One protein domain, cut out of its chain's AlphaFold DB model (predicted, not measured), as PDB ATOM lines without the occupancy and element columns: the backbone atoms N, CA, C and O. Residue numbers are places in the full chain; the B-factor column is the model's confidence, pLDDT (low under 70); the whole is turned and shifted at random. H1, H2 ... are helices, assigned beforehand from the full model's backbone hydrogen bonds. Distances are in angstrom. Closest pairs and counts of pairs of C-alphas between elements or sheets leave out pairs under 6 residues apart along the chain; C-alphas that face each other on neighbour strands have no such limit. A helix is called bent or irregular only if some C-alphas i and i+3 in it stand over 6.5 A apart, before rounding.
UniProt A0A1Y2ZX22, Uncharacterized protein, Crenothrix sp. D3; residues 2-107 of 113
ATOM      1  N   ALA A   2     174.275 172.833 167.953       58.72
ATOM      2  CA  ALA A   2     173.695 171.488 167.786       58.72
ATOM      3  C   ALA A   2     174.690 170.303 167.840       58.72
ATOM      4  O   ALA A   2     174.316 169.213 168.255       58.72
ATOM      5  N   GLN A   3     175.953 170.490 167.439       59.25
ATOM      6  CA  GLN A   3     176.905 169.379 167.307       59.25
ATOM      7  C   GLN A   3     177.460 168.902 168.663       59.25
ATOM      8  O   GLN A   3     177.485 167.705 168.926       59.25
ATOM      9  N   GLU A   4     177.804 169.826 169.564       56.25
ATOM     10  CA  GLU A   4     178.196 169.519 170.954       56.25
ATOM     11  C   GLU A   4     177.038 168.897 171.755       56.25
ATOM     12  O   GLU A   4     177.207 167.956 172.535       56.25
ATOM     13  N   GLU A   5     175.813 169.365 171.504       55.66
ATOM     14  CA  GLU A   5     174.616 168.850 172.166       55.66
ATOM     15  C   GLU A   5     174.219 167.443 171.677       55.66
ATOM     16  O   GLU A   5     173.587 166.688 172.401       55.66
ATOM     17  N   GLN A   6     174.650 167.025 170.488       60.38
ATOM     18  CA  GLN A   6     174.453 165.651 170.010       60.38
ATOM     19  C   GLN A   6     175.595 164.711 170.421       60.38
ATOM     20  O   GLN A   6     175.361 163.521 170.642       60.38
ATOM     21  N   ARG A   7     176.823 165.231 170.568       62.56
ATOM     22  CA  ARG A   7     178.003 164.436 170.941       62.56
ATOM     23  C   ARG A   7     177.880 163.829 172.336       62.56
ATOM     24  O   ARG A   7     178.093 162.632 172.473       62.56
ATOM     25  N   HIS A   8     177.487 164.592 173.355       59.19
ATOM     26  CA  HIS A   8     177.406 164.059 174.726       59.19
ATOM     27  C   HIS A   8     176.374 162.914 174.858       59.19
ATOM     28  O   HIS A   8     176.630 161.920 175.535       59.19
ATOM     29  N   ILE A   9     175.265 162.987 174.105       59.88
ATOM     30  CA  ILE A   9     174.244 161.927 174.006       59.88
ATOM     31  C   ILE A   9     174.808 160.681 173.309       59.88
ATOM     32  O   ILE A   9     174.612 159.566 173.789       59.88
ATOM     33  N   ALA A  10     175.533 160.857 172.201       63.25
ATOM     34  CA  ALA A  10     176.136 159.752 171.454       63.25
ATOM     35  C   ALA A  10     177.283 159.068 172.221       63.25
ATOM     36  O   ALA A  10     177.481 157.860 172.109       63.25
ATOM     37  N   GLU A  11     178.037 159.832 173.013       66.38
ATOM     38  CA  GLU A  11     179.165 159.327 173.796       66.38
ATOM     39  C   GLU A  11     178.749 158.761 175.164       66.38
ATOM     40  O   GLU A  11     179.549 158.049 175.780       66.38
ATOM     41  N   GLY A  12     177.521 159.045 175.620       77.38
ATOM     42  CA  GLY A  12     177.003 158.646 176.932       77.38
ATOM     43  C   GLY A  12     177.703 159.363 178.091       77.38
ATOM     44  O   GLY A  12     178.010 158.727 179.107       77.38
ATOM     45  N   LEU A  13     178.011 160.649 177.899       85.69
ATOM     46  CA  LEU A  13     178.730 161.521 178.832       85.69
ATOM     47  C   LEU A  13     177.856 162.731 179.189       85.69
ATOM     48  O   LEU A  13     177.092 163.212 178.350       85.69
ATOM     49  N   THR A  14     177.971 163.264 180.407       87.62
ATOM     50  CA  THR A  14     177.457 164.618 180.694       87.62
ATOM     51  C   THR A  14     178.315 165.677 179.994       87.62
ATOM     52  O   THR A  14     179.387 165.374 179.474       87.62
ATOM     53  N   LYS A  15     177.874 166.942 179.980       86.56
ATOM     54  CA  LYS A  15     178.662 168.037 179.382       86.56
ATOM     55  C   LYS A  15     180.038 168.175 180.043       86.56
ATOM     56  O   LYS A  15     181.033 168.326 179.347       86.56
ATOM     57  N   GLU A  16     180.107 168.054 181.367       87.56
ATOM     58  CA  GLU A  16     181.371 168.133 182.109       87.56
ATOM     59  C   GLU A  16     182.248 166.896 181.898       87.56
ATOM     60  O   GLU A  16     183.470 167.010 181.829       87.56
ATOM     61  N   GLU A  17     181.640 165.712 181.787       91.06
ATOM     62  CA  GLU A  17     182.376 164.487 181.467       91.06
ATOM     63  C   GLU A  17     182.932 164.532 180.041       91.06
ATOM     64  O   GLU A  17     184.057 164.091 179.816       91.06
ATOM     65  N   LEU A  18     182.175 165.081 179.084       90.44
ATOM     66  CA  LEU A  18     182.617 165.254 177.701       90.44
ATOM     67  C   LEU A  18     183.796 166.220 177.608       90.44
ATOM     68  O   LEU A  18     184.737 165.961 176.872       90.44
ATOM     69  N   GLU A  19     183.779 167.303 178.371       91.62
ATOM     70  CA  GLU A  19     184.876 168.265 178.387       91.62
ATOM     71  C   GLU A  19     186.150 167.697 179.013       91.62
ATOM     72  O   GLU A  19     187.236 167.898 178.473       91.62
ATOM     73  N   LEU A  20     186.033 166.939 180.110       94.00
ATOM     74  CA  LEU A  20     187.175 166.201 180.652       94.00
ATOM     75  C   LEU A  20     187.662 165.139 179.665       94.00
ATOM     76  O   LEU A  20     188.865 164.988 179.485       94.00
ATOM     77  N   PHE A  21     186.755 164.436 178.990       94.50
ATOM     78  CA  PHE A  21     187.122 163.487 177.944       94.50
ATOM     79  C   PHE A  21     187.883 164.171 176.800       94.50
ATOM     80  O   PHE A  21     188.948 163.693 176.422       94.50
ATOM     81  N   ASP A  22     187.384 165.296 176.287       93.88
ATOM     82  CA  ASP A  22     188.018 166.060 175.209       93.88
ATOM     83  C   ASP A  22     189.378 166.633 175.663       93.88
ATOM     84  O   ASP A  22     190.344 166.612 174.897       93.88
ATOM     85  N   LEU A  23     189.503 167.055 176.928       95.38
ATOM     86  CA  LEU A  23     190.774 167.482 177.522       95.38
ATOM     87  C   LEU A  23     191.776 166.329 177.612       95.38
ATOM     88  O   LEU A  23     192.951 166.513 177.297       95.38
ATOM     89  N   LEU A  24     191.336 165.135 178.010       95.62
ATOM     90  CA  LEU A  24     192.187 163.949 178.117       95.62
ATOM     91  C   LEU A  24     192.485 163.315 176.757       95.62
ATOM     92  O   LEU A  24     193.489 162.613 176.625       95.62
ATOM     93  N   TYR A  25     191.673 163.582 175.738       93.62
ATOM     94  CA  TYR A  25     191.814 163.004 174.409       93.62
ATOM     95  C   TYR A  25     193.209 163.254 173.816       93.62
ATOM     96  O   TYR A  25     193.820 164.321 173.972       93.62
ATOM     97  N   LYS A  26     193.714 162.247 173.105       92.25
ATOM     98  CA  LYS A  26     194.903 162.351 172.259       92.25
ATOM     99  C   LYS A  26     194.605 161.785 170.877       92.25
ATOM    100  O   LYS A  26     193.664 161.017 170.687       92.25
ATOM    101  N   GLU A  27     195.423 162.153 169.902       88.88
ATOM    102  CA  GLU A  27     195.288 161.618 168.552       88.88
ATOM    103  C   GLU A  27     195.544 160.103 168.518       88.88
ATOM    104  O   GLU A  27     196.364 159.579 169.273       88.88
ATOM    105  N   LYS A  28     194.873 159.412 167.586       89.38
ATOM    106  CA  LYS A  28     195.080 157.983 167.282       89.38
ATOM    107  C   LYS A  28     194.814 157.023 168.452       89.38
ATOM    108  O   LYS A  28     195.509 156.020 168.581       89.38
ATOM    109  N   LEU A  29     193.794 157.297 169.266       92.31
ATOM    110  CA  LEU A  29     193.292 156.316 170.231       92.31
ATOM    111  C   LEU A  29     192.643 155.128 169.511       92.31
ATOM    112  O   LEU A  29     191.835 155.304 168.593       92.31
ATOM    113  N   THR A  30     192.963 153.918 169.960       95.19
ATOM    114  CA  THR A  30     192.193 152.717 169.616       95.19
ATOM    115  C   THR A  30     190.799 152.769 170.258       95.19
ATOM    116  O   THR A  30     190.518 153.610 171.114       95.19
ATOM    117  N   ALA A  31     189.898 151.868 169.853       92.31
ATOM    118  CA  ALA A  31     188.565 151.790 170.452       92.31
ATOM    119  C   ALA A  31     188.629 151.528 171.969       92.31
ATOM    120  O   ALA A  31     187.926 152.195 172.729       92.31
ATOM    121  N   ASP A  32     189.515 150.629 172.401       92.81
ATOM    122  CA  ASP A  32     189.687 150.266 173.812       92.81
ATOM    123  C   ASP A  32     190.291 151.418 174.618       92.81
ATOM    124  O   ASP A  32     189.785 151.776 175.680       92.81
ATOM    125  N   GLU A  33     191.311 152.085 174.073       95.38
ATOM    126  CA  GLU A  33     191.900 153.264 174.710       95.38
ATOM    127  C   GLU A  33     190.892 154.410 174.817       95.38
ATOM    128  O   GLU A  33     190.849 155.113 175.822       95.38
ATOM    129  N   ARG A  34     190.030 154.591 173.811       93.75
ATOM    130  CA  ARG A  34     188.963 155.590 173.876       93.75
ATOM    131  C   ARG A  34     187.982 155.289 175.009       93.75
ATOM    132  O   ARG A  34     187.532 156.224 175.667       93.75
ATOM    133  N   ILE A  35     187.651 154.019 175.247       93.44
ATOM    134  CA  ILE A  35     186.812 153.604 176.382       93.44
ATOM    135  C   ILE A  35     187.533 153.880 177.707       93.44
ATOM    136  O   ILE A  35     186.920 154.449 178.609       93.44
ATOM    137  N   ALA A  36     188.825 153.559 177.807       95.19
ATOM    138  CA  ALA A  36     189.637 153.846 178.990       95.19
ATOM    139  C   ALA A  36     189.649 155.351 179.318       95.19
ATOM    140  O   ALA A  36     189.301 155.750 180.426       95.19
ATOM    141  N   VAL A  37     189.886 156.208 178.320       95.88
ATOM    142  CA  VAL A  37     189.879 157.674 178.490       95.88
ATOM    143  C   VAL A  37     188.503 158.201 178.916       95.88
ATOM    144  O   VAL A  37     188.416 159.116 179.737       95.88
ATOM    145  N   LYS A  38     187.404 157.619 178.416       94.19
ATOM    146  CA  LYS A  38     186.053 157.958 178.902       94.19
ATOM    147  C   LYS A  38     185.860 157.584 180.364       94.19
ATOM    148  O   LYS A  38     185.284 158.368 181.117       94.19
ATOM    149  N   ASN A  39     186.303 156.395 180.759       94.81
ATOM    150  CA  ASN A  39     186.188 155.935 182.138       94.81
ATOM    151  C   ASN A  39     187.023 156.816 183.073       94.81
ATOM    152  O   ASN A  39     186.488 157.261 184.086       94.81
ATOM    153  N   ALA A  40     188.244 157.178 182.665       96.19
ATOM    154  CA  ALA A  40     189.097 158.128 183.374       96.19
ATOM    155  C   ALA A  40     188.388 159.472 183.595       96.19
ATOM    156  O   ALA A  40     188.344 159.978 184.715       96.19
ATOM    157  N   ALA A  41     187.758 160.033 182.554       95.88
ATOM    158  CA  ALA A  41     187.015 161.290 182.662       95.88
ATOM    159  C   ALA A  41     185.846 161.198 183.663       95.88
ATOM    160  O   ALA A  41     185.678 162.082 184.507       95.88
ATOM    161  N   LYS A  42     185.061 160.111 183.608       95.12
ATOM    162  CA  LYS A  42     183.935 159.865 184.528       95.12
ATOM    163  C   LYS A  42     184.400 159.696 185.973       95.12
ATOM    164  O   LYS A  42     183.862 160.340 186.877       95.12
ATOM    165  N   ALA A  43     185.400 158.842 186.192       95.88
ATOM    166  CA  ALA A  43     185.952 158.554 187.510       95.88
ATOM    167  C   ALA A  43     186.568 159.808 188.132       95.88
ATOM    168  O   ALA A  43     186.273 160.138 189.286       95.88
ATOM    169  N   LEU A  44     187.355 160.549 187.347       96.56
ATOM    170  CA  LEU A  44     187.973 161.791 187.784       96.56
ATOM    171  C   LEU A  44     186.923 162.824 188.183       96.56
ATOM    172  O   LEU A  44     187.000 163.373 189.283       96.56
ATOM    173  N   LEU A  45     185.913 163.053 187.336       94.69
ATOM    174  CA  LEU A  45     184.849 163.995 187.657       94.69
ATOM    175  C   LEU A  45     184.165 163.605 188.966       94.69
ATOM    176  O   LEU A  45     184.066 164.434 189.864       94.69
ATOM    177  N   TRP A  46     183.739 162.348 189.106       94.88
ATOM    178  CA  TRP A  46     183.070 161.872 190.317       94.88
ATOM    179  C   TRP A  46     183.917 162.090 191.582       94.88
ATOM    180  O   TRP A  46     183.414 162.649 192.564       94.88
ATOM    181  N   LYS A  47     185.208 161.725 191.548       95.44
ATOM    182  CA  LYS A  47     186.136 161.912 192.676       95.44
ATOM    183  C   LYS A  47     186.311 163.403 193.017       95.44
ATOM    184  O   LYS A  47     186.271 163.768 194.193       95.44
ATOM    185  N   LEU A  48     186.419 164.278 192.013       93.31
ATOM    186  CA  LEU A  48     186.519 165.733 192.201       93.31
ATOM    187  C   LEU A  48     185.236 166.359 192.761       93.31
ATOM    188  O   LEU A  48     185.324 167.249 193.611       93.31
ATOM    189  N   ARG A  49     184.054 165.889 192.331       90.88
ATOM    190  CA  ARG A  49     182.762 166.338 192.883       90.88
ATOM    191  C   ARG A  49     182.678 166.027 194.370       90.88
ATOM    192  O   ARG A  49     182.341 166.898 195.169       90.88
ATOM    193  N   LYS A  50     183.040 164.798 194.737       93.50
ATOM    194  CA  LYS A  50     183.063 164.354 196.131       93.50
ATOM    195  C   LYS A  50     184.035 165.187 196.970       93.50
ATOM    196  O   LYS A  50     183.630 165.728 197.995       93.50
ATOM    197  N   LEU A  51     185.275 165.358 196.502       91.50
ATOM    198  CA  LEU A  51     186.273 166.164 197.207       91.50
ATOM    199  C   LEU A  51     185.820 167.618 197.372       91.50
ATOM    200  O   LEU A  51     185.964 168.178 198.451       91.50
ATOM    201  N   SER A  52     185.244 168.224 196.334       87.75
ATOM    202  CA  SER A  52     184.784 169.616 196.397       87.75
ATOM    203  C   SER A  52     183.616 169.802 197.370       87.75
ATOM    204  O   SER A  52     183.532 170.841 198.019       87.75
ATOM    205  N   ALA A  53     182.746 168.798 197.520       90.06
ATOM    206  CA  ALA A  53     181.687 168.813 198.528       90.06
ATOM    207  C   ALA A  53     182.241 168.676 199.960       90.06
ATOM    208  O   ALA A  53     181.750 169.332 200.876       90.06
ATOM    209  N   GLU A  54     183.274 167.852 200.154       92.12
ATOM    210  CA  GLU A  54     183.934 167.658 201.454       92.12
ATOM    211  C   GLU A  54     184.833 168.846 201.845       92.12
ATOM    212  O   GLU A  54     184.950 169.182 203.025       92.12
ATOM    213  N   LYS A  55     185.465 169.491 200.860       91.38
ATOM    214  CA  LYS A  55     186.462 170.556 201.029       91.38
ATOM    215  C   LYS A  55     186.161 171.743 200.104       91.38
ATOM    216  O   LYS A  55     186.921 172.002 199.174       91.38
ATOM    217  N   PRO A  56     185.098 172.527 200.345       88.75
ATOM    218  CA  PRO A  56     184.674 173.597 199.433       88.75
ATOM    219  C   PRO A  56     185.700 174.729 199.260       88.75
ATOM    220  O   PRO A  56     185.613 175.486 198.300       88.75
ATOM    221  N   PHE A  57     186.676 174.856 200.164       92.00
ATOM    222  CA  PHE A  57     187.727 175.877 200.110       92.00
ATOM    223  C   PHE A  57     189.109 175.322 199.749       92.00
ATOM    224  O   PHE A  57     190.095 176.030 199.949       92.00
ATOM    225  N   TRP A  58     189.186 174.115 199.174       93.94
ATOM    226  CA  TRP A  58     190.452 173.458 198.814       93.94
ATOM    227  C   TRP A  58     191.397 174.345 197.998       93.94
ATOM    228  O   TRP A  58     192.612 174.268 198.133       93.94
ATOM    229  N   TYR A  59     190.846 175.242 197.181       92.19
ATOM    230  CA  TYR A  59     191.603 176.171 196.346       92.19
ATOM    231  C   TYR A  59     192.322 177.275 197.139       92.19
ATOM    232  O   TYR A  59     193.178 177.955 196.579       92.19
ATOM    233  N   LYS A  60     192.006 177.484 198.423       93.62
ATOM    234  CA  LYS A  60     192.645 178.503 199.278       93.62
ATOM    235  C   LYS A  60     193.838 177.973 200.069       93.62
ATOM    236  O   LYS A  60     194.639 178.779 200.535       93.62
ATOM    237  N   ASP A  61     193.951 176.658 200.226       95.00
ATOM    238  CA  ASP A  61     194.989 176.013 201.028       95.00
ATOM    239  C   ASP A  61     195.942 175.201 200.142       95.00
ATOM    240  O   ASP A  61     195.526 174.388 199.319       95.00
ATOM    241  N   THR A  62     197.250 175.411 200.296       94.50
ATOM    242  CA  THR A  62     198.256 174.777 199.432       94.50
ATOM    243  C   THR A  62     198.378 173.269 199.656       94.50
ATOM    244  O   THR A  62     198.714 172.548 198.713       94.50
ATOM    245  N   GLN A  63     198.087 172.767 200.860       95.06
ATOM    246  CA  GLN A  63     198.069 171.330 201.131       95.06
ATOM    247  C   GLN A  63     196.838 170.676 200.507       95.06
ATOM    248  O   GLN A  63     196.955 169.601 199.918       95.06
ATOM    249  N   GLU A  64     195.674 171.322 200.578       94.12
ATOM    250  CA  GLU A  64     194.459 170.815 199.929       94.12
ATOM    251  C   GLU A  64     194.586 170.847 198.400       94.12
ATOM    252  O   GLU A  64     194.269 169.852 197.749       94.12
ATOM    253  N   GLN A  65     195.164 171.904 197.820       95.50
ATOM    254  CA  GLN A  65     195.518 171.931 196.394       95.50
ATOM    255  C   GLN A  65     196.441 170.766 196.000       95.50
ATOM    256  O   GLN A  65     196.234 170.138 194.960       95.50
ATOM    257  N   ALA A  66     197.449 170.445 196.821       95.81
ATOM    258  CA  ALA A  66     198.332 169.307 196.569       95.81
ATOM    259  C   ALA A  66     197.583 167.964 196.634       95.81
ATOM    260  O   ALA A  66     197.848 167.082 195.817       95.81
ATOM    261  N   GLN A  67     196.609 167.822 197.540       94.88
ATOM    262  CA  GLN A  67     195.733 166.645 197.592       94.88
ATOM    263  C   GLN A  67     194.881 166.519 196.325       94.88
ATOM    264  O   GLN A  67     194.766 165.421 195.787       94.88
ATOM    265  N   VAL A  68     194.338 167.628 195.807       95.75
ATOM    266  CA  VAL A  68     193.589 167.623 194.538       95.75
ATOM    267  C   VAL A  68     194.481 167.195 193.376       95.75
ATOM    268  O   VAL A  68     194.092 166.321 192.605       95.75
ATOM    269  N   LYS A  69     195.699 167.742 193.278       96.56
ATOM    270  CA  LYS A  69     196.676 167.321 192.260       96.56
ATOM    271  C   LYS A  69     197.004 165.834 192.363       96.56
ATOM    272  O   LYS A  69     196.984 165.144 191.350       96.56
ATOM    273  N   GLY A  70     197.250 165.334 193.574       97.44
ATOM    274  CA  GLY A  70     197.513 163.913 193.810       97.44
ATOM    275  C   GLY A  70     196.330 163.023 193.428       97.44
ATOM    276  O   GLY A  70     196.519 161.987 192.801       97.44
ATOM    277  N   LEU A  71     195.101 163.445 193.733       97.31
ATOM    278  CA  LEU A  71     193.888 162.731 193.333       97.31
ATOM    279  C   LEU A  71     193.736 162.671 191.810       97.31
ATOM    280  O   LEU A  71     193.387 161.611 191.287       97.31
ATOM    281  N   ILE A  72     194.010 163.776 191.106       97.31
ATOM    282  CA  ILE A  72     193.999 163.820 189.637       97.31
ATOM    283  C   ILE A  72     195.041 162.848 189.087       97.31
ATOM    284  O   ILE A  72     194.686 161.976 188.301       97.31
ATOM    285  N   MET A  73     196.293 162.963 189.539       97.25
ATOM    286  CA  MET A  73     197.392 162.110 189.084       97.25
ATOM    287  C   MET A  73     197.079 160.632 189.309       97.25
ATOM    288  O   MET A  73     197.098 159.870 188.355       97.25
ATOM    289  N   ASN A  74     196.705 160.237 190.526       97.62
ATOM    290  CA  ASN A  74     196.418 158.835 190.835       97.62
ATOM    291  C   ASN A  74     195.249 158.291 190.006       97.62
ATOM    292  O   ASN A  74     195.303 157.170 189.528       97.62
ATOM    293  N   THR A  75     194.194 159.086 189.804       96.56
ATOM    294  CA  THR A  75     193.035 158.632 189.019       96.56
ATOM    295  C   THR A  75     193.379 158.471 187.546       96.56
ATOM    296  O   THR A  75     192.965 157.506 186.918       96.56
ATOM    297  N   LEU A  76     194.132 159.415 186.986       96.62
ATOM    298  CA  LEU A  76     194.550 159.315 185.597       96.62
ATOM    299  C   LEU A  76     195.573 158.193 185.398       96.62
ATOM    300  O   LEU A  76     195.542 157.568 184.351       96.62
ATOM    301  N   ASP A  77     196.448 157.925 186.367       96.56
ATOM    302  CA  ASP A  77     197.418 156.818 186.302       96.56
ATOM    303  C   ASP A  77     196.717 155.451 186.360       96.56
ATOM    304  O   ASP A  77     197.112 154.520 185.669       96.56
ATOM    305  N   GLU A  78     195.633 155.346 187.139       95.75
ATOM    306  CA  GLU A  78     194.794 154.144 187.229       95.75
ATOM    307  C   GLU A  78     194.022 153.852 185.928       95.75
ATOM    308  O   GLU A  78     193.892 152.688 185.542       95.75
ATOM    309  N   ASP A  79     193.483 154.888 185.275       94.25
ATOM    310  CA  ASP A  79     192.479 154.726 184.214       94.25
ATOM    311  C   ASP A  79     192.977 155.065 182.793       94.25
ATOM    312  O   ASP A  79     192.358 154.637 181.811       94.25
ATOM    313  N   LEU A  80     194.045 155.861 182.635       95.75
ATOM    314  CA  LEU A  80     194.590 156.167 181.308       95.75
ATOM    315  C   LEU A  80     195.430 154.996 180.779       95.75
ATOM    316  O   LEU A  80     196.151 154.350 181.531       95.75
ATOM    317  N   PRO A  81     195.381 154.728 179.464       94.94
ATOM    318  CA  PRO A  81     196.163 153.648 178.879       94.94
ATOM    319  C   PRO A  81     197.662 153.979 178.847       94.94
ATOM    320  O   PRO A  81     198.042 155.135 178.660       94.94
ATOM    321  N   ASP A  82     198.508 152.942 178.870       92.69
ATOM    322  CA  ASP A  82     199.986 153.025 178.833       92.69
ATOM    323  C   ASP A  82     200.556 153.850 177.666       92.69
ATOM    324  O   ASP A  82     201.710 154.274 177.667       92.69
ATOM    325  N   SER A  83     199.750 154.084 176.633       94.00
ATOM    326  CA  SER A  83     200.122 154.917 175.496       94.00
ATOM    327  C   SER A  83     200.157 156.420 175.819       94.00
ATOM    328  O   SER A  83     200.502 157.223 174.943       94.00
ATOM    329  N   TYR A  84     199.787 156.820 177.038       94.75
ATOM    330  CA  TYR A  84     200.039 158.140 177.609       94.75
ATOM    331  C   TYR A  84     201.414 158.131 178.269       94.75
ATOM    332  O   TYR A  84     201.558 157.876 179.462       94.75
ATOM    333  N   ASP A  85     202.443 158.414 177.473       94.44
ATOM    334  CA  ASP A  85     203.795 158.539 178.001       94.44
ATOM    335  C   ASP A  85     203.894 159.641 179.070       94.44
ATOM    336  O   ASP A  85     203.042 160.523 179.193       94.44
ATOM    337  N   LYS A  86     204.966 159.606 179.865       93.94
ATOM    338  CA  LYS A  86     205.148 160.523 180.997       93.94
ATOM    339  C   LYS A  86     204.978 162.013 180.627       93.94
ATOM    340  O   LYS A  86     204.340 162.730 181.399       93.94
ATOM    341  N   PRO A  87     205.504 162.516 179.490       95.62
ATOM    342  CA  PRO A  87     205.237 163.884 179.047       95.62
ATOM    343  C   PRO A  87     203.754 164.184 178.795       95.62
ATOM    344  O   PRO A  87     203.258 165.203 179.281       95.62
ATOM    345  N   ILE A  88     203.043 163.321 178.058       95.44
ATOM    346  CA  ILE A  88     201.616 163.508 177.771       95.44
ATOM    347  C   ILE A  88     200.818 163.417 179.069       95.44
ATOM    348  O   ILE A  88     199.995 164.289 179.340       95.44
ATOM    349  N   PHE A  89     201.091 162.405 179.888       96.62
ATOM    350  CA  PHE A  89     200.434 162.172 181.166       96.62
ATOM    351  C   PHE A  89     200.515 163.388 182.096       96.62
ATOM    352  O   PHE A  89     199.487 163.894 182.547       96.62
ATOM    353  N   ASN A  90     201.725 163.912 182.324       96.62
ATOM    354  CA  ASN A  90     201.927 165.081 183.182       96.62
ATOM    355  C   ASN A  90     201.159 166.294 182.654       96.62
ATOM    356  O   ASN A  90     200.474 166.968 183.419       96.62
ATOM    357  N   LYS A  91     201.206 166.523 181.335       96.94
ATOM    358  CA  LYS A  91     200.453 167.610 180.709       96.94
ATOM    359  C   LYS A  91     198.947 167.454 180.927       96.94
ATOM    360  O   LYS A  91     198.293 168.423 181.284       96.94
ATOM    361  N   LYS A  92     198.397 166.248 180.757       97.06
ATOM    362  CA  LYS A  92     196.970 165.990 180.995       97.06
ATOM    363  C   LYS A  92     196.575 166.195 182.457       97.06
ATOM    364  O   LYS A  92     195.502 166.736 182.709       97.06
ATOM    365  N   CYS A  93     197.436 165.821 183.403       97.38
ATOM    366  CA  CYS A  93     197.217 166.095 184.825       97.38
ATOM    367  C   CYS A  93     197.185 167.601 185.115       97.38
ATOM    368  O   CYS A  93     196.284 168.069 185.812       97.38
ATOM    369  N   ASP A  94     198.137 168.355 184.563       97.50
ATOM    370  CA  ASP A  94     198.214 169.808 184.736       97.50
ATOM    371  C   ASP A  94     197.014 170.516 184.094       97.50
ATOM    372  O   ASP A  94     196.377 171.353 184.733       97.50
ATOM    373  N   ASP A  95     196.655 170.139 182.865       97.06
ATOM    374  CA  ASP A  95     195.500 170.681 182.145       97.06
ATOM    375  C   ASP A  95     194.196 170.402 182.920       97.06
ATOM    376  O   ASP A  95     193.375 171.303 183.107       97.06
ATOM    377  N   ALA A  96     194.023 169.181 183.443       96.31
ATOM    378  CA  ALA A  96     192.854 168.812 184.241       96.31
ATOM    379  C   ALA A  96     192.792 169.592 185.563       96.31
ATOM    380  O   ALA A  96     191.722 170.065 185.954       96.31
ATOM    381  N   TYR A  97     193.930 169.768 186.242       96.38
ATOM    382  CA  TYR A  97     194.004 170.588 187.450       96.38
ATOM    383  C   TYR A  97     193.625 172.042 187.163       96.38
ATOM    384  O   TYR A  97     192.804 172.610 187.885       96.38
ATOM    385  N   ASN A  98     194.183 172.628 186.103       95.25
ATOM    386  CA  ASN A  98     193.908 174.009 185.717       95.25
ATOM    387  C   ASN A  98     192.426 174.205 185.403       95.25
ATOM    388  O   ASN A  98     191.818 175.124 185.945       95.25
ATOM    389  N   LEU A  99     191.817 173.294 184.635       93.06
ATOM    390  CA  LEU A  99     190.386 173.336 184.330       93.06
ATOM    391  C   LEU A  99     189.534 173.377 185.608       93.06
ATOM    392  O   LEU A  99     188.618 174.188 185.734       93.06
ATOM    393  N   VAL A 100     189.827 172.504 186.572       91.31
ATOM    394  CA  VAL A 100     189.066 172.400 187.828       91.31
ATOM    395  C   VAL A 100     189.294 173.616 188.726       91.31
ATOM    396  O   VAL A 100     188.354 174.117 189.350       91.31
ATOM    397  N   TYR A 101     190.528 174.113 188.777       91.94
ATOM    398  CA  TYR A 101     190.891 175.302 189.536       91.94
ATOM    399  C   TYR A 101     190.210 176.558 188.974       91.94
ATOM    400  O   TYR A 101     189.535 177.276 189.712       91.94
ATOM    401  N   GLU A 102     190.301 176.783 187.661       89.94
ATOM    402  CA  GLU A 102     189.648 177.901 186.971       89.94
ATOM    403  C   GLU A 102     188.136 177.868 187.137       89.94
ATOM    404  O   GLU A 102     187.520 178.902 187.401       89.94
ATOM    405  N   ARG A 103     187.536 176.678 187.046       84.06
ATOM    406  CA  ARG A 103     186.116 176.473 187.332       84.06
ATOM    407  C   ARG A 103     185.779 176.928 188.738       84.06
ATOM    408  O   ARG A 103     184.932 177.799 188.898       84.06
ATOM    409  N   THR A 104     186.493 176.414 189.734       84.94
ATOM    410  CA  THR A 104     186.264 176.732 191.151       84.94
ATOM    411  C   THR A 104     186.347 178.235 191.441       84.94
ATOM    412  O   THR A 104     185.615 178.729 192.297       84.94
ATOM    413  N   LEU A 105     187.192 178.975 190.716       83.44
ATOM    414  CA  LEU A 105     187.295 180.433 190.834       83.44
ATOM    415  C   LEU A 105     186.236 181.201 190.023       83.44
ATOM    416  O   LEU A 105     185.751 182.235 190.485       83.44
ATOM    417  N   SER A 106     185.900 180.729 188.820       75.38
ATOM    418  CA  SER A 106     184.994 181.417 187.883       75.38
ATOM    419  C   SER A 106     183.534 181.324 188.310       75.38
ATOM    420  O   SER A 106     182.771 182.276 188.143       75.38
ATOM    421  N   SER A 107     183.137 180.206 188.912       59.81
ATOM    422  CA  SER A 107     181.854 180.116 189.596       59.81
ATOM    423  C   SER A 107     182.041 180.659 191.000       59.81
ATOM    424  O   SER A 107     182.462 179.923 191.888       59.81
TER     425      SER A 107
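Overview. This is residues 2 to 107 of the 113 residues of an uncharacterized protein of Crenothrix sp. D3 (UniProt A0A1Y2ZX22). A long helical hairpin, H3 and H4, is crossed on one side by two more helices, H2 over H3 and H5 over H4. H1 lies out at the edge, joined to H2 by a tight link. The printed part has 106 residues with five named helices, H1 to H5 in order, and no named strand: all helix. It is compact, with a radius of gyration of the C-alphas of 13.9 A, and flat, spanning 39 by 34 by 18 A.

Along the chain. H1, residues 2 to 11, begins at C-alpha 2 (173.695, 171.488, 167.786); it is neither bent nor irregular, but only just: C-alphas 5 and 8 are 6.1 A apart. H2 is residues 15 to 24. H3, residues 31 to 54, is longest at 35.1 A. H4, residues 62 to 79, measures 25.8 A. H5, residues 86 to 106, measures 29.8 A and ends at C-alpha 106 (184.994, 181.417, 187.883).

Arrangement. The hub, H2, touches H1, H3 and H5. H1 and H2 only just touch, only at the corner, with 3 pairs of C-alphas within 8 A; the closest C-alphas, of His 8 and Leu 18, are 6.1 A apart. H2 touches residues 37 to 45 of H3 at a steep tilt of 60 degrees, closest at the C-alphas of Phe 21 and Ala 41, 5.2 A. It touches residues 92 to 96 of H5 at a shallow tilt of 32 degrees, closest at C-alphas Leu 24 and Lys 92, 5.9 A. The hairpin H3 and H4 runs opposite ways at 26 degrees, closest at C-alphas Ala 40 and Asp 79, 4.9 A. Residues 68 to 76 of H4 touch residues 89 to 97 of H5 at a steep tilt of 49 degrees, closest at C-alphas Met 73 and Cys 93, 5.8 A. H3 and H5 are near each other; H2 and H4 are apart. In H2, H3, H4 and H5 every O i to N i+4 pair is within hydrogen-bond range; in H1, 5 of 6.

Size, cuts and confidence. The farthest C-alphas, of Ala 2 and Gln 63, are 41.3 A apart. The printed part has no cut and no long link. Residues 2 to 11 and 107 have pLDDT under 70.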